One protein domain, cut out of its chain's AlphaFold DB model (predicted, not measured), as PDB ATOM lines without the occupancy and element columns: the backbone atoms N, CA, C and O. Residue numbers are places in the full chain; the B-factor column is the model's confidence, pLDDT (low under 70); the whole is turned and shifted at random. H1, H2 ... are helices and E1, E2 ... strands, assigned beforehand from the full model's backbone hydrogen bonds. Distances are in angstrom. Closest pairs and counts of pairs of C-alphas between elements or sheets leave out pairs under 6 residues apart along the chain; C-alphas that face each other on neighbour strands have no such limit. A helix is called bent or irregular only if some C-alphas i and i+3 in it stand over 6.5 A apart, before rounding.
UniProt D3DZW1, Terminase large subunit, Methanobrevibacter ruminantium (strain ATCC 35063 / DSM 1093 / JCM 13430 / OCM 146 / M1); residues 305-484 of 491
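AT A GLANCE: This is residues 305 to 484 of the 491 residues of the protein "Terminase large subunit" of Methanobrevibacter ruminantium (strain ATCC 35063 / DSM 1093 / JCM 13430 / OCM 146 / M1) (UniProt D3DZW1). A twisted six-stranded sheet curls round helix H5, while H1 and H2 cover the sheet's other face. H3 and H4 pack on H5, and residues 305 to 329 lead in along the outside with no named element. The printed part has 180 residues, with elements in the order E1 E2 E3 H1 E4 H2 E5 H3 E6 H4 H5; the mixed sheet runs E5 E4 E1 E2 E3 E6. The class is mixed, helices and strands; the whole is compact, with a radius of gyration of the C-alphas of 15.9 A and spans of 49 by 38 by 29 A.

IN THESE COORDINATES: Start at Glu 305 and pass to C-alpha 330 at (171.974, 268.542, 321.630), where E1, residues 330 to 336, begins. E2, residues 344 to 353, covers 28.7 A, and E3, residues 358 to 368, covers 26.9 A and bends by 63 degrees at residue 361. H1, residues 370 to 384, runs 21.2 A from C-alpha 370 at (147.471, 273.893, 317.712). Next come E4, residues 389 to 394, H2, residues 398 to 407, and E5, residues 417 to 422. H3, residues 427 to 439, is irregular, with C-alphas 430 and 433 7.1 A apart. E6 is residues 443 to 445 and H4 residues 451 to 459. H5, residues 470 to 483, runs 20.0 A to C-alpha 483 at (171.748, 262.566, 334.013).

HOW THE PARTS SIT: Look first at E1, E2 and E3, a meander, each strand the antiparallel neighbour of the one before; N 333 and O 349 are 2.9 A apart, N 348 and O 364 2.8 A. Parallel to E1 is E4, with N 334 and O 391 at 2.8 A, and parallel to E4 is edge strand E5, with N 392 and O 419 at 2.9 A. At the other edge, E6 is parallel to E3, with N 360 and O 444 at 2.8 A. H1 is on the sheet at a height of 8.6 A, along the strands, on the opposite face from H5. H2 is over E4, at a height of 9.0 A. H5 touches H3, the closest C-alphas being Ala 431 and Thr 476, 5.5 A apart. With residues 471 to 472 alone it touches H4, about perpendicular at 87 degrees; the closest C-alphas are Leu 458 and Val 472, 5.9 A. Every O i to N i+4 pair is within hydrogen-bond range in H1, H2, H4 and H5, and 6 of 9 in H3.

THE WHOLE: The farthest C-alphas, Val 311 and Glu 411, are 52.0 A apart. The printed part has no cut, and no link between elements is long. Look for pLDDT under 70 at residues 338 to 344, 396 to 398 and 465 to 466.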
ATOM      1  N   GLU A 305     169.846 282.829 344.651       93.25
ATOM      2  CA  GLU A 305     171.302 282.924 344.870       93.25
ATOM      3  C   GLU A 305     172.131 281.821 344.179       93.25
ATOM      4  O   GLU A 305     173.360 281.909 344.069       93.25
ATOM      5  N   TRP A 306     171.475 280.776 343.666       94.56
ATOM      6  CA  TRP A 306     172.121 279.757 342.837       94.56
ATOM      7  C   TRP A 306     172.397 280.250 341.411       94.56
ATOM      8  O   TRP A 306     173.308 279.753 340.750       94.56
ATOM      9  N   PHE A 307     171.655 281.255 340.935       95.69
ATOM     10  CA  PHE A 307     171.743 281.752 339.558       95.69
ATOM     11  C   PHE A 307     172.351 283.149 339.439       95.69
ATOM     12  O   PHE A 307     172.777 283.531 338.344       95.69
ATOM     13  N   GLN A 308     172.384 283.913 340.531       93.06
ATOM     14  CA  GLN A 308     172.858 285.293 340.545       93.06
ATOM     15  C   GLN A 308     173.751 285.587 341.751       93.06
ATOM     16  O   GLN A 308     173.704 284.899 342.767       93.06
ATOM     17  N   ASP A 309     174.557 286.631 341.621       91.12
ATOM     18  CA  ASP A 309     175.333 287.199 342.716       91.12
ATOM     19  C   ASP A 309     174.402 287.889 343.728       91.12
ATOM     20  O   ASP A 309     173.488 288.624 343.345       91.12
ATOM     21  N   GLU A 310     174.618 287.646 345.019       85.50
ATOM     22  CA  GLU A 310     173.755 288.165 346.089       85.50
ATOM     23  C   GLU A 310     173.862 289.685 346.258       85.50
ATOM     24  O   GLU A 310     172.905 290.316 346.704       85.50
ATOM     25  N   VAL A 311     174.996 290.282 345.879       88.50
ATOM     26  CA  VAL A 311     175.285 291.701 346.119       88.50
ATOM     27  C   VAL A 311     174.820 292.563 344.953       88.50
ATOM     28  O   VAL A 311     174.191 293.597 345.152       88.50
ATOM     29  N   ASN A 312     175.157 292.169 343.723       90.75
ATOM     30  CA  ASN A 312     174.885 292.982 342.535       90.75
ATOM     31  C   ASN A 312     173.741 292.449 341.657       90.75
ATOM     32  O   ASN A 312     173.426 293.069 340.638       90.75
ATOM     33  N   HIS A 313     173.137 291.317 342.033       87.06
ATOM     34  CA  HIS A 313     172.014 290.673 341.346       87.06
ATOM     35  C   HIS A 313     172.274 290.310 339.875       87.06
ATOM     36  O   HIS A 313     171.338 290.048 339.118       87.06
ATOM     37  N   LYS A 314     173.540 290.267 339.435       92.88
ATOM     38  CA  LYS A 314     173.883 289.815 338.084       92.88
ATOM     39  C   LYS A 314     173.863 288.300 338.012       92.88
ATOM     40  O   LYS A 314     174.363 287.615 338.902       92.88
ATOM     41  N   LEU A 315     173.352 287.784 336.898       94.00
ATOM     42  CA  LEU A 315     173.359 286.356 336.613       94.00
ATOM     43  C   LEU A 315     174.800 285.831 336.504       94.00
ATOM     44  O   LEU A 315     175.566 286.265 335.645       94.00
ATOM     45  N   THR A 316     175.148 284.866 337.351       95.12
ATOM     46  CA  THR A 316     176.460 284.186 337.391       95.12
ATOM     47  C   THR A 316     176.477 282.906 336.548       95.12
ATOM     48  O   THR A 316     177.516 282.279 336.325       95.12
ATOM     49  N   CYS A 317     175.307 282.519 336.049       95.69
ATOM     50  CA  CYS A 317     175.087 281.359 335.201       95.69
ATOM     51  C   CYS A 317     175.159 281.678 333.697       95.69
ATOM     52  O   CYS A 317     174.844 280.810 332.892       95.69
ATOM     53  N   LEU A 318     175.575 282.881 333.285       97.31
ATOM     54  CA  LEU A 318     175.747 283.202 331.864       97.31
ATOM     55  C   LEU A 318     177.083 282.677 331.319       97.31
ATOM     56  O   LEU A 318     178.100 282.724 332.009       97.31
ATOM     57  N   ILE A 319     177.081 282.195 330.075       97.12
ATOM     58  CA  ILE A 319     178.277 281.746 329.348       97.12
ATOM     59  C   ILE A 319     178.259 282.264 327.906       97.12
ATOM     60  O   ILE A 319     177.225 282.207 327.239       97.12
ATOM     61  N   ASP A 320     179.391 282.767 327.409       96.44
ATOM     62  CA  ASP A 320     179.511 283.148 325.999       96.44
ATOM     63  C   ASP A 320     179.360 281.889 325.122       96.44
ATOM     64  O   ASP A 320     180.022 280.882 325.386       96.44
ATOM     65  N   PRO A 321     178.511 281.902 324.073       93.94
ATOM     66  CA  PRO A 321     178.349 280.764 323.172       93.94
ATOM     67  C   PRO A 321     179.659 280.182 322.622       93.94
ATOM     68  O   PRO A 321     179.703 278.991 322.316       93.94
ATOM     69  N   LYS A 322     180.719 280.992 322.486       94.38
ATOM     70  CA  LYS A 322     182.028 280.533 321.992       94.38
ATOM     71  C   LYS A 322     182.796 279.657 322.992       94.38
ATOM     72  O   LYS A 322     183.662 278.897 322.568       94.38
ATOM     73  N   ASP A 323     182.477 279.774 324.282       95.75
ATOM     74  CA  ASP A 323     183.147 279.074 325.384       95.75
ATOM     75  C   ASP A 323     182.460 277.739 325.719       95.75
ATOM     76  O   ASP A 323     182.942 276.966 326.546       95.75
ATOM     77  N   ILE A 324     181.334 277.439 325.063       94.62
ATOM     78  CA  ILE A 324     180.660 276.146 325.179       94.62
ATOM     79  C   ILE A 324     181.496 275.086 324.443       94.62
ATOM     80  O   ILE A 324     181.881 275.316 323.289       94.62
ATOM     81  N   PRO A 325     181.760 273.910 325.050       94.25
ATOM     82  CA  PRO A 325     182.490 272.843 324.381       94.25
ATOM     83  C   PRO A 325     181.867 272.487 323.024       94.25
ATOM     84  O   PRO A 325     180.649 272.341 322.884       94.25
ATOM     85  N   LYS A 326     182.721 272.356 322.003       90.19
ATOM     86  CA  LYS A 326     182.290 272.011 320.644       90.19
ATOM     87  C   LYS A 326     181.772 270.572 320.592       90.19
ATOM     88  O   LYS A 326     182.164 269.728 321.391       90.19
ATOM     89  N   ASP A 327     180.888 270.310 319.632       88.00
ATOM     90  CA  ASP A 327     180.375 268.971 319.301       88.00
ATOM     91  C   ASP A 327     179.605 268.249 320.423       88.00
ATOM     92  O   ASP A 327     179.393 267.033 320.366       88.00
ATOM     93  N   LEU A 328     179.115 268.987 321.426       94.81
ATOM     94  CA  LEU A 328     178.224 268.409 322.427       94.81
ATOM     95  C   LEU A 328     176.899 267.958 321.790       94.81
ATOM     96  O   LEU A 328     176.312 268.671 320.968       94.81
ATOM     97  N   PRO A 329     176.380 266.777 322.177       95.69
ATOM     98  CA  PRO A 329     175.085 266.326 321.702       95.69
ATOM     99  C   PRO A 329     173.992 267.274 322.204       95.69
ATOM    100  O   PRO A 329     173.933 267.600 323.387       95.69
ATOM    101  N   GLN A 330     173.080 267.646 321.310       97.19
ATOM    102  CA  GLN A 330     171.974 268.542 321.630       97.19
ATOM    103  C   GLN A 330     170.660 267.788 321.843       97.19
ATOM    104  O   GLN A 330     170.370 266.776 321.186       97.19
ATOM    105  N   LEU A 331     169.844 268.315 322.753       97.94
ATOM    106  CA  LEU A 331     168.491 267.854 323.032       97.94
ATOM    107  C   LEU A 331     167.538 269.043 323.049       97.94
ATOM    108  O   LEU A 331     167.696 269.945 323.865       97.94
ATOM    109  N   ARG A 332     166.507 268.992 322.204       98.12
ATOM    110  CA  ARG A 332     165.327 269.844 322.314       98.12
ATOM    111  C   ARG A 332     164.242 269.083 323.078       98.12
ATOM    112  O   ARG A 332     163.674 268.133 322.535       98.12
ATOM    113  N   TYR A 333     163.975 269.476 324.321       96.94
ATOM    114  CA  TYR A 333     162.911 268.895 325.142       96.94
ATOM    115  C   TYR A 333     161.663 269.777 325.080       96.94
ATOM    116  O   TYR A 333     161.759 270.996 325.225       96.94
ATOM    117  N   TRP A 334     160.515 269.155 324.841       94.06
ATOM    118  CA  TRP A 334     159.226 269.811 324.664       94.06
ATOM    119  C   TRP A 334     158.247 269.411 325.747       94.06
ATOM    120  O   TRP A 334     158.087 268.219 326.020       94.06
ATOM    121  N   ASP A 335     157.529 270.411 326.235       89.25
ATOM    122  CA  ASP A 335     156.306 270.244 326.995       89.25
ATOM    123  C   ASP A 335     155.168 270.972 326.274       89.25
ATOM    124  O   ASP A 335     155.322 272.111 325.817       89.25
ATOM    125  N   PHE A 336     154.058 270.261 326.087       85.88
ATOM    126  CA  PHE A 336     152.894 270.745 325.356       85.88
ATOM    127  C   PHE A 336     151.690 270.720 326.288       85.88
ATOM    128  O   PHE A 336     151.169 269.642 326.576       85.88
ATOM    129  N   GLY A 337     151.188 271.892 326.659       70.50
ATOM    130  CA  GLY A 337     149.882 272.014 327.286       70.50
ATOM    131  C   GLY A 337     148.761 271.540 326.351       70.50
ATOM    132  O   GLY A 337     148.902 271.549 325.120       70.50
ATOM    133  N   ALA A 338     147.659 271.067 326.939       55.16
ATOM    134  CA  ALA A 338     146.573 270.406 326.220       55.16
ATOM    135  C   ALA A 338     145.169 270.913 326.622       55.16
ATOM    136  O   ALA A 338     144.525 270.303 327.469       55.16
ATOM    137  N   SER A 339     144.658 271.957 325.956       52.84
ATOM    138  CA  SER A 339     143.266 272.433 325.928       52.84
ATOM    139  C   SER A 339     143.026 273.743 325.121       52.84
ATOM    140  O   SER A 339     143.502 274.823 325.443       52.84
ATOM    141  N   GLY A 340     142.095 273.696 324.158       50.91
ATOM    142  CA  GLY A 340     141.282 274.863 323.757       50.91
ATOM    143  C   GLY A 340     141.837 275.841 322.701       50.91
ATOM    144  O   GLY A 340     142.987 275.783 322.267       50.91
ATOM    145  N   ASP A 341     140.966 276.760 322.260       51.12
ATOM    146  CA  ASP A 341     141.221 277.705 321.155       51.12
ATOM    147  C   ASP A 341     142.142 278.883 321.530       51.12
ATOM    148  O   ASP A 341     142.773 279.483 320.656       51.12
ATOM    149  N   ALA A 342     142.273 279.190 322.828       55.19
ATOM    150  CA  ALA A 342     143.145 280.253 323.344       55.19
ATOM    151  C   ALA A 342     144.641 279.862 323.384       55.19
ATOM    152  O   ALA A 342     145.503 280.737 323.497       55.19
ATOM    153  N   GLY A 343     144.943 278.567 323.227       59.59
ATOM    154  CA  GLY A 343     146.286 277.997 323.309       59.59
ATOM    155  C   GLY A 343     146.784 277.801 324.743       59.59
ATOM    156  O   GLY A 343     146.514 278.612 325.626       59.59
ATOM    157  N   ASP A 344     147.570 276.747 324.949       68.69
ATOM    158  CA  ASP A 344     148.139 276.392 326.253       68.69
ATOM    159  C   ASP A 344     149.617 276.744 326.359       68.69
ATOM    160  O   ASP A 344     150.287 277.007 325.350       68.69
ATOM    161  N   GLY A 345     150.119 276.697 327.596       80.75
ATOM    162  CA  GLY A 345     151.542 276.726 327.900       80.75
ATOM    163  C   GLY A 345     152.289 275.702 327.054       80.75
ATOM    164  O   GLY A 345     151.992 274.516 327.051       80.75
ATOM    165  N   THR A 346     153.202 276.171 326.215       88.00
ATOM    166  CA  THR A 346     154.114 275.313 325.466       88.00
ATOM    167  C   THR A 346     155.510 275.826 325.709       88.00
ATOM    168  O   THR A 346     155.778 277.011 325.485       88.00
ATOM    169  N   SER A 347     156.404 274.928 326.098       93.31
ATOM    170  CA  SER A 347     157.817 275.224 326.273       93.31
ATOM    171  C   SER A 347     158.672 274.268 325.444       93.31
ATOM    172  O   SER A 347     158.337 273.101 325.231       93.31
ATOM    173  N   ALA A 348     159.790 274.781 324.940       96.12
ATOM    174  CA  ALA A 348     160.785 274.028 324.198       96.12
ATOM    175  C   ALA A 348     162.183 274.530 324.554       96.12
ATOM    176  O   ALA A 348     162.582 275.619 324.128       96.12
ATOM    177  N   ILE A 349     162.943 273.720 325.284       98.12
ATOM    178  CA  ILE A 349     164.294 274.067 325.727       98.12
ATOM    179  C   ILE A 349     165.339 273.256 324.958       98.12
ATOM    180  O   ILE A 349     165.203 272.042 324.803       98.12
ATOM    181  N   LEU A 350     166.361 273.928 324.428       98.44
ATOM    182  CA  LEU A 350     167.538 273.301 323.828       98.44
ATOM    183  C   LEU A 350     168.648 273.259 324.857       98.44
ATOM    184  O   LEU A 350     169.037 274.301 325.387       98.44
ATOM    185  N   THR A 351     169.192 272.073 325.092       98.44
ATOM    186  CA  THR A 351     170.307 271.904 326.016       98.44
ATOM    187  C   THR A 351     171.410 271.018 325.459       98.44
ATOM    188  O   THR A 351     171.224 270.259 324.502       98.44
ATOM    189  N   SER A 352     172.573 271.119 326.089       97.81
ATOM    190  CA  SER A 352     173.705 270.201 325.967       97.81
ATOM    191  C   SER A 352     174.257 269.888 327.353       97.81
ATOM    192  O   SER A 352     174.049 270.656 328.287       97.81
ATOM    193  N   TYR A 353     174.945 268.759 327.490       96.44
ATOM    194  CA  TYR A 353     175.551 268.332 328.750       96.44
ATOM    195  C   TYR A 353     176.893 267.665 328.465       96.44
ATOM    196  O   TYR A 353     176.960 266.763 327.624       96.44
ATOM    197  N   ASP A 354     177.945 268.108 329.146       94.19
ATOM    198  CA  ASP A 354     179.313 267.593 328.989       94.19
ATOM    199  C   ASP A 354     179.687 266.523 330.032       94.19
ATOM    200  O   ASP A 354     180.743 265.904 329.926       94.19
ATOM    201  N   GLY A 355     178.802 266.246 330.994       91.00
ATOM    202  CA  GLY A 355     179.075 265.367 332.136       91.00
ATOM    203  C   GLY A 355     179.229 266.117 333.459       91.00
ATOM    204  O   GLY A 355     179.154 265.496 334.516       91.00
ATOM    205  N   GLU A 356     179.373 267.439 333.408       91.19
ATOM    206  CA  GLU A 356     179.541 268.304 334.571       91.19
ATOM    207  C   GLU A 356     178.539 269.464 334.550       91.19
ATOM    208  O   GLU A 356     177.768 269.619 335.497       91.19
ATOM    209  N   TYR A 357     178.476 270.210 333.447       95.69
ATOM    210  CA  TYR A 357     177.637 271.385 333.251       95.69
ATOM    211  C   TYR A 357     176.473 271.120 332.293       95.69
ATOM    212  O   TYR A 357     176.632 270.584 331.192       95.69
ATOM    213  N   LEU A 358     175.275 271.557 332.692       97.75
ATOM    214  CA  LEU A 358     174.109 271.638 331.816       97.75
ATOM    215  C   LEU A 358     174.078 273.009 331.140       97.75
ATOM    216  O   LEU A 358     173.894 274.032 331.798       97.75
ATOM    217  N   TYR A 359     174.204 273.021 329.818       98.31
ATOM    218  CA  TYR A 359     174.169 274.227 328.999       98.31
ATOM    219  C   TYR A 359     172.772 274.433 328.414       98.31
ATOM    220  O   TYR A 359     172.290 273.583 327.666       98.31
ATOM    221  N   VAL A 360     172.132 275.564 328.705       98.31
ATOM    222  CA  VAL A 360     170.873 276.006 328.095       98.31
ATOM    223  C   VAL A 360     171.187 276.925 326.917       98.31
ATOM    224  O   VAL A 360     171.723 278.021 327.084       98.31
ATOM    225  N   LEU A 361     170.853 276.458 325.716       97.94
ATOM    226  CA  LEU A 361     171.253 277.076 324.450       97.94
ATOM    227  C   LEU A 361     170.143 277.918 323.813       97.94
ATOM    228  O   LEU A 361     170.419 278.851 323.067       97.94
ATOM    229  N   ASP A 362     168.880 277.567 324.051       98.00
ATOM    230  CA  ASP A 362     167.720 278.242 323.463       98.00
ATOM    231  C   ASP A 362     166.462 277.866 324.252       98.00
ATOM    232  O   ASP A 362     166.306 276.709 324.648       98.00
ATOM    233  N   LEU A 363     165.538 278.806 324.432       97.56
ATOM    234  CA  LEU A 363     164.239 278.564 325.057       97.56
ATOM    235  C   LEU A 363     163.148 279.267 324.255       97.56
ATOM    236  O   LEU A 363     163.232 280.460 323.962       97.56
ATOM    237  N   VAL A 364     162.092 278.526 323.936       95.75
ATOM    238  CA  VAL A 364     160.862 279.070 323.361       95.75
ATOM    239  C   VAL A 364     159.709 278.672 324.263       95.75
ATOM    240  O   VAL A 364     159.385 277.493 324.332       95.75
ATOM    241  N   ALA A 365     159.086 279.649 324.922       92.75
ATOM    242  CA  ALA A 365     157.981 279.405 325.845       92.75
ATOM    243  C   ALA A 365     156.859 280.439 325.695       92.75
ATOM    244  O   ALA A 365     157.114 281.648 325.676       92.75
ATOM    245  N   GLY A 366     155.612 279.978 325.625       88.69
ATOM    246  CA  GLY A 366     154.430 280.837 325.576       88.69
ATOM    247  C   GLY A 366     153.152 280.075 325.242       88.69
ATOM    248  O   GLY A 366     153.180 278.865 325.043       88.69
ATOM    249  N   LYS A 367     152.033 280.802 325.147       86.75
ATOM    250  CA  LYS A 367     150.732 280.224 324.792       86.75
ATOM    251  C   LYS A 367     150.593 280.070 323.281       86.75
ATOM    252  O   LYS A 367     150.697 281.058 322.538       86.75
ATOM    253  N   PHE A 368     150.391 278.843 322.801       83.81
ATOM    254  CA  PHE A 368     150.301 278.546 321.370       83.81
ATOM    255  C   PHE A 368     149.025 277.782 321.015       83.81
ATOM    256  O   PHE A 368     148.688 276.781 321.630       83.81
ATOM    257  N   SER A 369     148.354 278.205 319.939       83.94
ATOM    258  CA  SER A 369     147.300 277.403 319.312       83.94
ATOM    259  C   SER A 369     147.884 276.169 318.615       83.94
ATOM    260  O   SER A 369     149.050 276.162 318.210       83.94
ATOM    261  N   SER A 370     147.056 275.150 318.366       78.75
ATOM    262  CA  SER A 370     147.471 273.893 317.712       78.75
ATOM    263  C   SER A 370     148.252 274.091 316.398       78.75
ATOM    264  O   SER A 370     149.243 273.405 316.133       78.75
ATOM    265  N   LEU A 371     147.844 275.055 315.560       81.88
ATOM    266  CA  LEU A 371     148.553 275.382 314.314       81.88
ATOM    267  C   LEU A 371     149.911 276.045 314.575       81.88
ATOM    268  O   LEU A 371     150.888 275.763 313.873       81.88
ATOM    269  N   LYS A 372     149.983 276.923 315.580       86.06
ATOM    270  CA  LYS A 372     151.215 277.614 315.962       86.06
ATOM    271  C   LYS A 372     152.215 276.651 316.602       86.06
ATOM    272  O   LYS A 372     153.398 276.759 316.285       86.06
ATOM    273  N   VAL A 373     151.756 275.672 317.385       86.88
ATOM    274  CA  VAL A 373     152.583 274.568 317.905       86.88
ATOM    275  C   VAL A 373     153.257 273.824 316.755       86.88
ATOM    276  O   VAL A 373     154.482 273.737 316.715       86.88
ATOM    277  N   LEU A 374     152.491 273.365 315.759       85.56
ATOM    278  CA  LEU A 374     153.040 272.600 314.633       85.56
ATOM    279  C   LEU A 374     154.036 273.416 313.794       85.56
ATOM    280  O   LEU A 374     155.111 272.916 313.456       85.56
ATOM    281  N   LYS A 375     153.717 274.683 313.491       89.00
ATOM    282  CA  LYS A 375     154.640 275.589 312.782       89.00
ATOM    283  C   LYS A 375     155.928 275.820 313.576       89.00
ATOM    284  O   LYS A 375     157.017 275.756 313.007       89.00
ATOM    285  N   THR A 376     155.810 276.054 314.881       91.12
ATOM    286  CA  THR A 376     156.951 276.311 315.771       91.12
ATOM    287  C   THR A 376     157.831 275.074 315.901       91.12
ATOM    288  O   THR A 376     159.044 275.182 315.736       91.12
ATOM    289  N   PHE A 377     157.231 273.898 316.092       92.31
ATOM    290  CA  PHE A 377     157.939 272.622 316.162       92.31
ATOM    291  C   PHE A 377     158.750 272.348 314.893       92.31
ATOM    292  O   PHE A 377     159.949 272.082 314.970       92.31
ATOM    293  N   LYS A 378     158.127 272.495 313.713       92.94
ATOM    294  CA  LYS A 378     158.809 272.330 312.419       92.94
ATOM    295  C   LYS A 378     159.960 273.317 312.247       92.94
ATOM    296  O   LYS A 378     161.048 272.917 311.838       92.94
ATOM    297  N   ARG A 379     159.731 274.595 312.563       95.06
ATOM    298  CA  ARG A 379     160.751 275.648 312.469       95.06
ATOM    299  C   ARG A 379     161.952 275.343 313.364       95.06
ATOM    300  O   ARG A 379     163.077 275.453 312.893       95.06
ATOM    301  N   LEU A 380     161.720 274.963 314.622       95.75
ATOM    302  CA  LEU A 380     162.800 274.664 315.564       95.75
ATOM    303  C   LEU A 380     163.559 273.395 315.176       95.75
ATOM    304  O   LEU A 380     164.776 273.442 315.131       95.75
ATOM    305  N   CYS A 381     162.881 272.320 314.756       94.69
ATOM    306  CA  CYS A 381     163.578 271.141 314.229       94.69
ATOM    307  C   CYS A 381     164.500 271.517 313.055       94.69
ATOM    308  O   CYS A 381     165.670 271.152 313.048       94.69
ATOM    309  N   LYS A 382     164.004 272.307 312.089       95.00
ATOM    310  CA  LYS A 382     164.812 272.769 310.946       95.00
ATOM    311  C   LYS A 382     165.996 273.646 311.378       95.00
ATOM    312  O   LYS A 382     167.072 273.491 310.811       95.00
ATOM    313  N   LYS A 383     165.810 274.519 312.376       96.06
ATOM    314  CA  LYS A 383     166.873 275.351 312.973       96.06
ATOM    315  C   LYS A 383     167.954 274.494 313.647       96.06
ATOM    316  O   LYS A 383     169.131 274.774 313.471       96.06
ATOM    317  N   ASP A 384     167.553 273.458 314.380       95.62
ATOM    318  CA  ASP A 384     168.449 272.636 315.209       95.62
ATOM    319  C   ASP A 384     169.187 271.552 314.424       95.62
ATOM    320  O   ASP A 384     170.181 270.996 314.888       95.62
ATOM    321  N   GLY A 385     168.668 271.204 313.248       94.25
ATOM    322  CA  GLY A 385     169.215 270.159 312.402       94.25
ATOM    323  C   GLY A 385     168.899 268.737 312.880       94.25
ATOM    324  O   GLY A 385     168.389 268.482 313.971       94.25
ATOM    325  N   LYS A 386     169.199 267.762 312.016       93.62
ATOM    326  CA  LYS A 386     168.801 266.352 312.200       93.62
ATOM    327  C   LYS A 386     169.589 265.602 313.279       93.62
ATOM    328  O   LYS A 386     169.135 264.551 313.725       93.62
ATOM    329  N   GLN A 387     170.755 266.115 313.675       93.00
ATOM    330  CA  GLN A 387     171.579 265.512 314.731       93.00
ATOM    331  C   GLN A 387     171.002 265.773 316.128       93.00
ATOM    332  O   GLN A 387     171.219 264.981 317.050       93.00
ATOM    333  N   THR A 388     170.220 266.844 316.274       96.19
ATOM    334  CA  THR A 388     169.569 267.200 317.530       96.19
ATOM    335  C   THR A 388     168.484 266.189 317.868       96.19
ATOM    336  O   THR A 388     167.608 265.853 317.064       96.19
ATOM    337  N   ARG A 389     168.546 265.673 319.094       96.69
ATOM    338  CA  ARG A 389     167.519 264.774 319.620       96.69
ATOM    339  C   ARG A 389     166.307 265.605 319.999       96.69
ATOM    340  O   ARG A 389     166.452 266.658 320.610       96.69
ATOM    341  N   VAL A 390     165.117 265.111 319.690       96.56
ATOM    342  CA  VAL A 390     163.869 265.771 320.071       96.56
ATOM    343  C   VAL A 390     163.124 264.864 321.031       96.56
ATOM    344  O   VAL A 390     162.803 263.722 320.694       96.56
ATOM    345  N   MET A 391     162.861 265.359 322.233       95.00
ATOM    346  CA  MET A 391     162.084 264.653 323.243       95.00
ATOM    347  C   MET A 391     160.814 265.430 323.535       95.00
ATOM    348  O   MET A 391     160.840 266.652 323.614       95.00
ATOM    349  N   VAL A 392     159.710 264.711 323.669       92.00
ATOM    350  CA  VAL A 392     158.405 265.271 324.002       92.00
ATOM    351  C   VAL A 392     157.912 264.602 325.272       92.00
ATOM    352  O   VAL A 392     157.841 263.368 325.311       92.00
ATOM    353  N   GLU A 393     157.563 265.395 326.280       88.44
ATOM    354  CA  GLU A 393     156.883 264.907 327.473       88.44
ATOM    355  C   GLU A 393     155.561 264.245 327.073       88.44
ATOM    356  O   GLU A 393     154.740 264.796 326.336       88.44
ATOM    357  N   GLN A 394     155.387 262.993 327.488       85.62
ATOM    358  CA  GLN A 394     154.186 262.227 327.208       85.62
ATOM    359  C   GLN A 394     153.472 261.923 328.516       85.62
ATOM    360  O   GLN A 394     153.796 260.954 329.213       85.62
ATOM    361  N   GLU A 395     152.448 262.720 328.788       73.31
ATOM    362  CA  GLU A 395     151.509 262.469 329.868       73.31
ATOM    363  C   GLU A 395     150.713 261.168 329.633       73.31
ATOM    364  O   GLU A 395     150.619 260.668 328.501       73.31
ATOM    365  N   PRO A 396     150.107 260.590 330.685       64.19
ATOM    366  CA  PRO A 396     149.256 259.405 330.564       64.19
ATOM    367  C   PRO A 396     148.063 259.575 329.600       64.19
ATOM    368  O   PRO A 396     147.537 258.574 329.106       64.19
ATOM    369  N   GLY A 397     147.651 260.817 329.316       65.44
ATOM    370  CA  GLY A 397     146.567 261.161 328.394       65.44
ATOM    371  C   GLY A 397     146.851 260.872 326.909       65.44
ATOM    372  O   GLY A 397     147.947 260.495 326.488       65.44
ATOM    373  N   SER A 398     145.826 261.033 326.065       60.81
ATOM    374  CA  SER A 398     145.905 260.732 324.624       60.81
ATOM    375  C   SER A 398     146.525 261.857 323.778       60.81
ATOM    376  O   SER A 398     147.054 261.565 322.702       60.81
ATOM    377  N   GLY A 399     146.503 263.108 324.255       71.00
ATOM    378  CA  GLY A 399     146.871 264.311 323.494       71.00
ATOM    379  C   GLY A 399     148.310 264.310 322.974       71.00
ATOM    380  O   GLY A 399     148.539 264.243 321.763       71.00
ATOM    381  N   SER A 400     149.297 264.289 323.871       74.69
ATOM    382  CA  SER A 400     150.726 264.283 323.516       74.69
ATOM    383  C   SER A 400     151.123 263.016 322.742       74.69
ATOM    384  O   SER A 400     151.897 263.081 321.786       74.69
ATOM    385  N   LYS A 401     150.506 261.859 323.030       81.38
ATOM    386  CA  LYS A 401     150.714 260.619 322.256       81.38
ATOM    387  C   LYS A 401     150.278 260.756 320.789       81.38
ATOM    388  O   LYS A 401     150.987 260.287 319.890       81.38
ATOM    389  N   LEU A 402     149.120 261.368 320.530       81.25
ATOM    390  CA  LEU A 402     148.626 261.625 319.173       81.25
ATOM    391  C   LEU A 402     149.489 262.666 318.453       81.25
ATOM    392  O   LEU A 402     149.832 262.465 317.286       81.25
ATOM    393  N   LEU A 403     149.902 263.719 319.160       80.69
ATOM    394  CA  LEU A 403     150.758 264.781 318.633       80.69
ATOM    395  C   LEU A 403     152.119 264.234 318.169       80.69
ATOM    396  O   LEU A 403     152.536 264.472 317.036       80.69
ATOM    397  N   ILE A 404     152.765 263.394 318.983       84.62
ATOM    398  CA  ILE A 404     154.031 262.728 318.632       84.62
ATOM    399  C   ILE A 404     153.857 261.841 317.392       84.62
ATOM    400  O   ILE A 404     154.711 261.828 316.501       84.62
ATOM    401  N   LYS A 405     152.746 261.097 317.304       86.06
ATOM    402  CA  LYS A 405     152.436 260.266 316.130       86.06
ATOM    403  C   LYS A 405     152.232 261.121 314.878       86.06
ATOM    404  O   LYS A 405     152.667 260.703 313.807       86.06
ATOM    405  N   LYS A 406     151.603 262.294 315.012       86.38
ATOM    406  CA  LYS A 406     151.450 263.271 313.929       86.38
ATOM    407  C   LYS A 406     152.814 263.777 313.468       86.38
ATOM    408  O   LYS A 406     153.136 263.598 312.302       86.38
ATOM    409  N   PHE A 407     153.656 264.280 314.372       88.31
ATOM    410  CA  PHE A 407     154.985 264.796 314.014       88.31
ATOM    411  C   PHE A 407     155.870 263.765 313.316       88.31
ATOM    412  O   PHE A 407     156.530 264.091 312.338       88.31
ATOM    413  N   ARG A 408     155.842 262.503 313.754       88.06
ATOM    414  CA  ARG A 408     156.599 261.420 313.103       88.06
ATOM    415  C   ARG A 408     156.118 261.075 311.688       88.06
ATOM    416  O   ARG A 408     156.842 260.393 310.971       88.06
ATOM    417  N   ARG A 409     154.900 261.477 311.313       88.88
ATOM    418  CA  ARG A 409     154.305 261.250 309.984       88.88
ATOM    419  C   ARG A 409     154.433 262.457 309.055       88.88
ATOM    420  O   ARG A 409     154.163 262.313 307.871       88.88
ATOM    421  N   GLU A 410     154.820 263.621 309.572       88.50
ATOM    422  CA  GLU A 410     155.041 264.817 308.757       88.50
ATOM    423  C   GLU A 410     156.260 264.619 307.850       88.50
ATOM    424  O   GLU A 410     157.363 264.353 308.332       88.50
ATOM    425  N   GLU A 411     156.083 264.799 306.540       87.69
ATOM    426  CA  GLU A 411     157.158 264.616 305.554       87.69
ATOM    427  C   GLU A 411     158.363 265.528 305.827       87.69
ATOM    428  O   GLU A 411     159.509 265.076 305.790       87.69
ATOM    429  N   ASP A 412     158.100 266.779 306.220       87.62
ATOM    430  CA  ASP A 412     159.102 267.775 306.633       87.62
ATOM    431  C   ASP A 412     160.026 267.304 307.768       87.62
ATOM    432  O   ASP A 412     161.125 267.835 307.943       87.62
ATOM    433  N   LEU A 413     159.553 266.360 308.586       90.12
ATOM    434  CA  LEU A 413     160.229 265.877 309.788       90.12
ATOM    435  C   LEU A 413     160.840 264.484 309.591       90.12
ATOM    436  O   LEU A 413     161.318 263.860 310.546       90.12
ATOM    437  N   ARG A 414     160.896 263.995 308.349       88.88
ATOM    438  CA  ARG A 414     161.543 262.724 308.034       88.88
ATOM    439  C   ARG A 414     163.049 262.793 308.331       88.88
ATOM    440  O   ARG A 414     163.781 263.640 307.816       88.88
ATOM    441  N   GLY A 415     163.517 261.863 309.163       88.31
ATOM    442  CA  GLY A 415     164.919 261.761 309.586       88.31
ATOM    443  C   GLY A 415     165.267 262.493 310.887       88.31
ATOM    444  O   GLY A 415     166.412 262.405 311.312       88.31
ATOM    445  N   TYR A 416     164.313 263.167 311.537       92.75
ATOM    446  CA  TYR A 416     164.510 263.706 312.887       92.75
ATOM    447  C   TYR A 416     164.263 262.636 313.958       92.75
ATOM    448  O   TYR A 416     163.348 261.814 313.853       92.75
ATOM    449  N   ASN A 417     165.060 262.655 315.028       91.12
ATOM    450  CA  ASN A 417     164.961 261.692 316.126       91.12
ATOM    451  C   ASN A 417     163.958 262.163 317.191       91.12
ATOM    452  O   ASN A 417     164.354 262.695 318.227       91.12
ATOM    453  N   ILE A 418     162.663 261.963 316.922       93.25
ATOM    454  CA  ILE A 418     161.560 262.376 317.805       93.25
ATOM    455  C   ILE A 418     161.158 261.228 318.737       93.25
ATOM    456  O   ILE A 418     160.649 260.190 318.293       93.25
ATOM    457  N   ARG A 419     161.327 261.419 320.045       92.12
ATOM    458  CA  ARG A 419     161.038 260.439 321.103       92.12
ATOM    459  C   ARG A 419     160.037 260.986 322.120       92.12
ATOM    460  O   ARG A 419     159.825 262.185 322.211       92.12
ATOM    461  N   ALA A 420     159.400 260.063 322.832       91.19
ATOM    462  CA  ALA A 420     158.479 260.363 323.920       91.19
ATOM    463  C   ALA A 420     159.187 260.084 325.255       91.19
ATOM    464  O   ALA A 420     159.754 258.992 325.383       91.19
ATOM    465  N   ASP A 421     159.127 260.998 326.226       90.69
ATOM    466  CA  ASP A 421     159.476 260.701 327.621       90.69
ATOM    467  C   ASP A 421     158.195 260.386 328.387       90.69
ATOM    468  O   ASP A 421     157.333 261.238 328.578       90.69
ATOM    469  N   LYS A 422     158.044 259.124 328.794       87.75
ATOM    470  CA  LYS A 422     156.893 258.693 329.590       87.75
ATOM    471  C   LYS A 422     157.185 258.987 331.050       87.75
ATOM    472  O   LYS A 422     157.933 258.245 331.693       87.75
ATOM    473  N   VAL A 423     156.591 260.051 331.565       80.81
ATOM    474  CA  VAL A 423     156.763 260.467 332.954       80.81
ATOM    475  C   VAL A 423     155.743 259.752 333.845       80.81
ATOM    476  O   VAL A 423     154.569 259.652 333.507       80.81
ATOM    477  N   GLN A 424     156.207 259.197 334.969       78.62
ATOM    478  CA  GLN A 424     155.374 258.465 335.944       78.62
ATOM    479  C   GLN A 424     155.626 258.884 337.400       78.62
ATOM    480  O   GLN A 424     155.023 258.330 338.313       78.62
ATOM    481  N   VAL A 425     156.556 259.812 337.623       81.56
ATOM    482  CA  VAL A 425     156.936 260.307 338.954       81.56
ATOM    483  C   VAL A 425     156.483 261.758 339.106       81.56
ATOM    484  O   VAL A 425     156.313 262.445 338.101       81.56
ATOM    485  N   SER A 426     156.285 262.213 340.346       84.94
ATOM    486  CA  SER A 426     155.815 263.571 340.643       84.94
ATOM    487  C   SER A 426     156.801 264.653 340.184       84.94
ATOM    488  O   SER A 426     158.003 264.399 340.065       84.94
ATOM    489  N   LYS A 427     156.296 265.878 339.981       86.50
ATOM    490  CA  LYS A 427     157.086 267.069 339.621       86.50
ATOM    491  C   LYS A 427     158.250 267.310 340.594       86.50
ATOM    492  O   LYS A 427     159.396 267.414 340.160       86.50
ATOM    493  N   LYS A 428     157.995 267.223 341.907       86.25
ATOM    494  CA  LYS A 428     159.026 267.284 342.964       86.25
ATOM    495  C   LYS A 428     160.169 266.281 342.744       86.25
ATOM    496  O   LYS A 428     161.341 266.649 342.797       86.25
ATOM    497  N   VAL A 429     159.854 265.018 342.448       86.00
ATOM    498  CA  VAL A 429     160.879 263.981 342.219       86.00
ATOM    499  C   VAL A 429     161.660 264.236 340.932       86.00
ATOM    500  O   VAL A 429     162.852 263.946 340.862       86.00
ATOM    501  N   ARG A 430     161.009 264.779 339.897       87.50
ATOM    502  CA  ARG A 430     161.675 265.116 338.632       87.50
ATOM    503  C   ARG A 430     162.702 266.236 338.770       87.50
ATOM    504  O   ARG A 430     163.660 266.250 338.003       87.50
ATOM    505  N   ALA A 431     162.498 267.142 339.719       90.81
ATOM    506  CA  ALA A 431     163.361 268.295 339.910       90.81
ATOM    507  C   ALA A 431     164.707 267.966 340.571       90.81
ATOM    508  O   ALA A 431     165.634 268.745 340.391       90.81
ATOM    509  N   PHE A 432     164.855 266.825 341.261       89.06
ATOM    510  CA  PHE A 432     166.063 266.508 342.044       89.06
ATOM    511  C   PHE A 432     167.373 266.618 341.255       89.06
ATOM    512  O   PHE A 432     168.318 267.247 341.718       89.06
ATOM    513  N   ASP A 433     167.419 266.046 340.048       90.31
ATOM    514  CA  ASP A 433     168.635 266.078 339.226       90.31
ATOM    515  C   ASP A 433     169.013 267.519 338.840       90.31
ATOM    516  O   ASP A 433     170.186 267.875 338.796       90.31
ATOM    517  N   LEU A 434     168.016 268.360 338.547       94.88
ATOM    518  CA  LEU A 434     168.244 269.760 338.192       94.88
ATOM    519  C   LEU A 434     168.593 270.607 339.418       94.88
ATOM    520  O   LEU A 434     169.444 271.483 339.311       94.88
ATOM    521  N   GLU A 435     167.955 270.347 340.557       93.38
ATOM    522  CA  GLU A 435     168.222 271.002 341.839       93.38
ATOM    523  C   GLU A 435     169.686 270.815 342.244       93.38
ATOM    524  O   GLU A 435     170.363 271.805 342.498       93.38
ATOM    525  N   GLY A 436     170.213 269.586 342.179       91.69
ATOM    526  CA  GLY A 436     171.625 269.321 342.477       91.69
ATOM    527  C   GLY A 436     172.595 270.062 341.546       91.69
ATOM    528  O   GLY A 436     173.609 270.593 341.996       91.69
ATOM    529  N   LEU A 437     172.276 270.171 340.248       94.94
ATOM    530  CA  LEU A 437     173.083 270.979 339.324       94.94
ATOM    531  C   LEU A 437     172.962 272.483 339.598       94.94
ATOM    532  O   LEU A 437     173.941 273.209 339.426       94.94
ATOM    533  N   ALA A 438     171.779 272.962 339.979       95.25
ATOM    534  CA  ALA A 438     171.545 274.368 340.283       95.25
ATOM    535  C   ALA A 438     172.291 274.792 341.554       95.25
ATOM    536  O   ALA A 438     173.023 275.778 341.514       95.25
ATOM    537  N   GLU A 439     172.162 274.017 342.633       93.88
ATOM    538  CA  GLU A 439     172.805 274.257 343.929       93.88
ATOM    539  C   GLU A 439     174.327 274.419 343.789       93.88
ATOM    540  O   GLU A 439     174.906 275.376 344.303       93.88
ATOM    541  N   ASP A 440     174.961 273.558 342.990       92.19
ATOM    542  CA  ASP A 440     176.400 273.615 342.702       92.19
ATOM    543  C   ASP A 440     176.783 274.601 341.579       92.19
ATOM    544  O   ASP A 440     177.926 274.617 341.118       92.19
ATOM    545  N   ARG A 441     175.845 275.425 341.095       94.69
ATOM    546  CA  ARG A 441     176.057 276.422 340.024       94.69
ATOM    547  C   ARG A 441     176.568 275.824 338.703       94.69
ATOM    548  O   ARG A 441     177.290 276.474 337.935       94.69
ATOM    549  N   ARG A 442     176.149 274.590 338.407       95.69
ATOM    550  CA  ARG A 442     176.498 273.808 337.207       95.69
ATOM    551  C   ARG A 442     175.488 273.934 336.063       95.69
ATOM    552  O   ARG A 442     175.563 273.212 335.073       95.69
ATOM    553  N   ILE A 443     174.574 274.897 336.147       97.62
ATOM    554  CA  ILE A 443     173.723 275.306 335.026       97.62
ATOM    555  C   ILE A 443     174.336 276.549 334.385       97.62
ATOM    556  O   ILE A 443     174.582 277.549 335.063       97.62
ATOM    557  N   LYS A 444     174.577 276.493 333.074       97.94
ATOM    558  CA  LYS A 444     175.078 277.615 332.276       97.94
ATOM    559  C   LYS A 444     174.104 277.944 331.155       97.94
ATOM    560  O   LYS A 444     173.522 277.047 330.559       97.94
ATOM    561  N   MET A 445     173.913 279.220 330.851       98.12
ATOM    562  CA  MET A 445     172.951 279.693 329.862       98.12
ATOM    563  C   MET A 445     173.594 280.704 328.928       98.12
ATOM    564  O   MET A 445     174.338 281.578 329.369       98.12
ATOM    565  N   VAL A 446     173.271 280.634 327.641       97.81
ATOM    566  CA  VAL A 446     173.667 281.704 326.720       97.81
ATOM    567  C   VAL A 446     172.907 283.001 327.046       97.81
ATOM    568  O   VAL A 446     171.738 282.927 327.447       97.81
ATOM    569  N   PRO A 447     173.519 284.189 326.863       97.69
ATOM    570  CA  PRO A 447     172.830 285.462 327.039       97.69
ATOM    571  C   PRO A 447     171.652 285.588 326.071       97.69
ATOM    572  O   PRO A 447     171.823 285.564 324.850       97.69
ATOM    573  N   ALA A 448     170.444 285.721 326.610       96.94
ATOM    574  CA  ALA A 448     169.216 285.808 325.841       96.94
ATOM    575  C   ALA A 448     168.074 286.462 326.637       96.94
ATOM    576  O   ALA A 448     168.019 286.428 327.862       96.94
ATOM    577  N   HIS A 449     167.083 286.995 325.919       96.00
ATOM    578  CA  HIS A 449     165.912 287.658 326.510       96.00
ATOM    579  C   HIS A 449     165.082 286.765 327.457       96.00
ATOM    580  O   HIS A 449     164.286 287.274 328.239       96.00
ATOM    581  N   TRP A 450     165.240 285.440 327.384       96.12
ATOM    582  CA  TRP A 450     164.485 284.475 328.179       96.12
ATOM    583  C   TRP A 450     165.155 284.083 329.507       96.12
ATOM    584  O   TRP A 450     164.508 283.395 330.296       96.12
ATOM    585  N   ASN A 451     166.402 284.503 329.787       96.69
ATOM    586  CA  ASN A 451     167.138 284.051 330.982       96.69
ATOM    587  C   ASN A 451     166.381 284.355 332.287       96.69
ATOM    588  O   ASN A 451     166.175 283.448 333.088       96.69
ATOM    589  N   ASN A 452     165.915 285.598 332.469       94.81
ATOM    590  CA  ASN A 452     165.180 285.992 333.678       94.81
ATOM    591  C   ASN A 452     163.861 285.228 333.809       94.81
ATOM    592  O   ASN A 452     163.585 284.684 334.867       94.81
ATOM    593  N   LYS A 453     163.103 285.076 332.714       94.50
ATOM    594  CA  LYS A 453     161.841 284.320 332.721       94.50
ATOM    595  C   LYS A 453     162.035 282.871 333.183       94.50
ATOM    596  O   LYS A 453     161.209 282.357 333.928       94.50
ATOM    597  N   LEU A 454     163.106 282.215 332.731       95.81
ATOM    598  CA  LEU A 454     163.432 280.854 333.161       95.81
ATOM    599  C   LEU A 454     163.772 280.806 334.656       95.81
ATOM    600  O   LEU A 454     163.263 279.936 335.354       95.81
ATOM    601  N   ILE A 455     164.601 281.734 335.146       95.31
ATOM    602  CA  ILE A 455     164.992 281.780 336.562       95.31
ATOM    603  C   ILE A 455     163.789 282.096 337.449       95.31
ATOM    604  O   ILE A 455     163.596 281.434 338.459       95.31
ATOM    605  N   ASP A 456     162.961 283.065 337.064       93.31
ATOM    606  CA  ASP A 456     161.783 283.457 337.834       93.31
ATOM    607  C   ASP A 456     160.799 282.293 337.976       93.31
ATOM    608  O   ASP A 456     160.281 282.070 339.069       93.31
ATOM    609  N   GLN A 457     160.600 281.502 336.915       92.69
ATOM    610  CA  GLN A 457     159.747 280.316 336.998       92.69
ATOM    611  C   GLN A 457     160.382 279.193 337.834       92.69
ATOM    612  O   GLN A 457     159.668 278.525 338.573       92.69
ATOM    613  N   LEU A 458     161.707 278.994 337.761       94.06
ATOM    614  CA  LEU A 458     162.408 278.038 338.630       94.06
ATOM    615  C   LEU A 458     162.281 278.424 340.106       94.06
ATOM    616  O   LEU A 458     161.958 277.572 340.923       94.06
ATOM    617  N   VAL A 459     162.509 279.690 340.451       92.31
ATOM    618  CA  VAL A 459     162.442 280.163 341.842       92.31
ATOM    619  C   VAL A 459     161.012 280.072 342.383       92.31
ATOM    620  O   VAL A 459     160.808 279.587 343.487       92.31
ATOM    621  N   ALA A 460     160.005 280.412 341.574       90.00
ATOM    622  CA  ALA A 460     158.599 280.274 341.964       90.00
ATOM    623  C   ALA A 460     158.108 278.810 342.050       90.00
ATOM    624  O   ALA A 460     156.966 278.561 342.446       90.00
ATOM    625  N   PHE A 461     158.925 277.830 341.655       90.06
ATOM    626  CA  PHE A 461     158.515 276.435 341.588       90.06
ATOM    627  C   PHE A 461     158.501 275.774 342.968       90.06
ATOM    628  O   PHE A 461     159.538 275.501 343.577       90.06
ATOM    629  N   THR A 462     157.298 275.422 343.409       84.69
ATOM    630  CA  THR A 462     157.051 274.661 344.644       84.69
ATOM    631  C   THR A 462     156.881 273.161 344.386       84.69
ATOM    632  O   THR A 462     156.891 272.347 345.311       84.69
ATOM    633  N   GLY A 463     156.704 272.766 343.119       80.88
ATOM    634  CA  GLY A 463     156.377 271.397 342.716       80.88
ATOM    635  C   GLY A 463     154.955 270.945 343.068       80.88
ATOM    636  O   GLY A 463     154.672 269.749 342.958       80.88
ATOM    637  N   GLU A 464     154.092 271.867 343.502       78.50
ATOM    638  CA  GLU A 464     152.652 271.659 343.676       78.50
ATOM    639  C   GLU A 464     151.862 272.107 342.436       78.50
ATOM    640  O   GLU A 464     152.340 272.907 341.635       78.50
ATOM    641  N   ASP A 465     150.643 271.587 342.278       68.94
ATOM    642  CA  ASP A 465     149.774 271.937 341.152       68.94
ATOM    643  C   ASP A 465     149.201 273.360 341.328       68.94
ATOM    644  O   ASP A 465     148.709 273.699 342.404       68.94
ATOM    645  N   GLY A 466     149.210 274.181 340.267       60.25
ATOM    646  CA  GLY A 466     148.530 275.490 340.247       60.25
ATOM    647  C   GLY A 466     149.374 276.705 339.837       60.25
ATOM    648  O   GLY A 466     148.816 277.798 339.742       60.25
ATOM    649  N   GLY A 467     150.675 276.542 339.571       70.69
ATOM    650  CA  GLY A 467     151.561 277.588 339.030       70.69
ATOM    651  C   GLY A 467     151.891 277.405 337.542       70.69
ATOM    652  O   GLY A 467     151.662 276.337 336.984       70.69
ATOM    653  N   GLU A 468     152.442 278.439 336.891       78.50
ATOM    654  CA  GLU A 468     153.073 278.264 335.572       78.50
ATOM    655  C   GLU A 468     154.377 277.481 335.749       78.50
ATOM    656  O   GLU A 468     155.302 277.981 336.388       78.50
ATOM    657  N   ASP A 469     154.480 276.289 335.164       84.06
ATOM    658  CA  ASP A 469     155.667 275.441 335.304       84.06
ATOM    659  C   ASP A 469     156.144 274.782 334.002       84.06
ATOM    660  O   ASP A 469     157.078 273.987 334.039       84.06
ATOM    661  N   ASP A 470     155.615 275.185 332.842       87.94
ATOM    662  CA  ASP A 470     155.988 274.599 331.542       87.94
ATOM    663  C   ASP A 470     157.509 274.678 331.261       87.94
ATOM    664  O   ASP A 470     158.113 273.762 330.697       87.94
ATOM    665  N   ILE A 471     158.176 275.788 331.627       93.56
ATOM    666  CA  ILE A 471     159.635 275.925 331.454       93.56
ATOM    667  C   ILE A 471     160.339 274.977 332.418       93.56
ATOM    668  O   ILE A 471     161.234 274.250 331.982       93.56
ATOM    669  N   VAL A 472     159.914 274.938 333.684       92.81
ATOM    670  CA  VAL A 472     160.464 274.035 334.706       92.81
ATOM    671  C   VAL A 472     160.321 272.574 334.278       92.81
ATOM    672  O   VAL A 472     161.298 271.822 334.314       92.81
ATOM    673  N   ASP A 473     159.155 272.172 333.784       90.50
ATOM    674  CA  ASP A 473     158.898 270.825 333.283       90.50
ATOM    675  C   ASP A 473     159.814 270.483 332.101       90.50
ATOM    676  O   ASP A 473     160.433 269.412 332.084       90.50
ATOM    677  N   THR A 474     160.041 271.424 331.177       93.88
ATOM    678  CA  THR A 474     161.000 271.190 330.088       93.88
ATOM    679  C   THR A 474     162.449 271.062 330.540       93.88
ATOM    680  O   THR A 474     163.142 270.152 330.077       93.88
ATOM    681  N   ILE A 475     162.945 271.938 331.420       96.44
ATOM    682  CA  ILE A 475     164.349 271.883 331.849       96.44
ATOM    683  C   ILE A 475     164.610 270.696 332.781       96.44
ATOM    684  O   ILE A 475     165.652 270.051 332.655       96.44
ATOM    685  N   THR A 476     163.659 270.330 333.645       94.44
ATOM    686  CA  THR A 476     163.767 269.133 334.495       94.44
ATOM    687  C   THR A 476     163.721 267.855 333.659       94.44
ATOM    688  O   THR A 476     164.565 266.973 333.835       94.44
ATOM    689  N   GLY A 477     162.812 267.760 332.684       93.81
ATOM    690  CA  GLY A 477     162.764 266.656 331.725       93.81
ATOM    691  C   GLY A 477     164.048 266.537 330.899       93.81
ATOM    692  O   GLY A 477     164.595 265.440 330.731       93.81
ATOM    693  N   SER A 478     164.583 267.675 330.456       96.00
ATOM    694  CA  SER A 478     165.851 267.762 329.738       96.00
ATOM    695  C   SER A 478     167.039 267.308 330.592       96.00
ATOM    696  O   SER A 478     167.836 266.489 330.140       96.00
ATOM    697  N   CYS A 479     167.141 267.783 331.836       95.44
ATOM    698  CA  CYS A 479     168.182 267.379 332.782       95.44
ATOM    699  C   CYS A 479     168.146 265.865 333.026       95.44
ATOM    700  O   CYS A 479     169.138 265.180 332.786       95.44
ATOM    701  N   ARG A 480     166.964 265.317 333.341       92.56
ATOM    702  CA  ARG A 480     166.755 263.872 333.543       92.56
ATOM    703  C   ARG A 480     167.189 263.034 332.346       92.56
ATOM    704  O   ARG A 480     167.624 261.898 332.512       92.56
ATOM    705  N   PHE A 481     167.033 263.529 331.120       93.06
ATOM    706  CA  PHE A 481     167.524 262.807 329.947       93.06
ATOM    707  C   PHE A 481     169.052 262.664 329.961       93.06
ATOM    708  O   PHE A 481     169.566 261.606 329.586       93.06
ATOM    709  N   TRP A 482     169.760 263.716 330.369       93.88
ATOM    710  CA  TRP A 482     171.217 263.762 330.387       93.88
ATOM    711  C   TRP A 482     171.829 263.003 331.562       93.88
ATOM    712  O   TRP A 482     172.785 262.256 331.356       93.88
ATOM    713  N   THR A 483     171.251 263.147 332.755       86.69
ATOM    714  CA  THR A 483     171.748 262.566 334.013       86.69
ATOM    715  C   THR A 483     171.396 261.087 334.180       86.69
ATOM    716  O   THR A 483     172.065 260.370 334.926       86.69
ATOM    717  N   ARG A 484     170.376 260.576 333.469       78.75
ATOM    718  CA  ARG A 484     170.017 259.148 333.506       78.75
ATOM    719  C   ARG A 484     171.234 258.283 333.131       78.75
ATOM    720  O   ARG A 484     171.760 258.427 332.021       78.75
TER     721      ARG A 484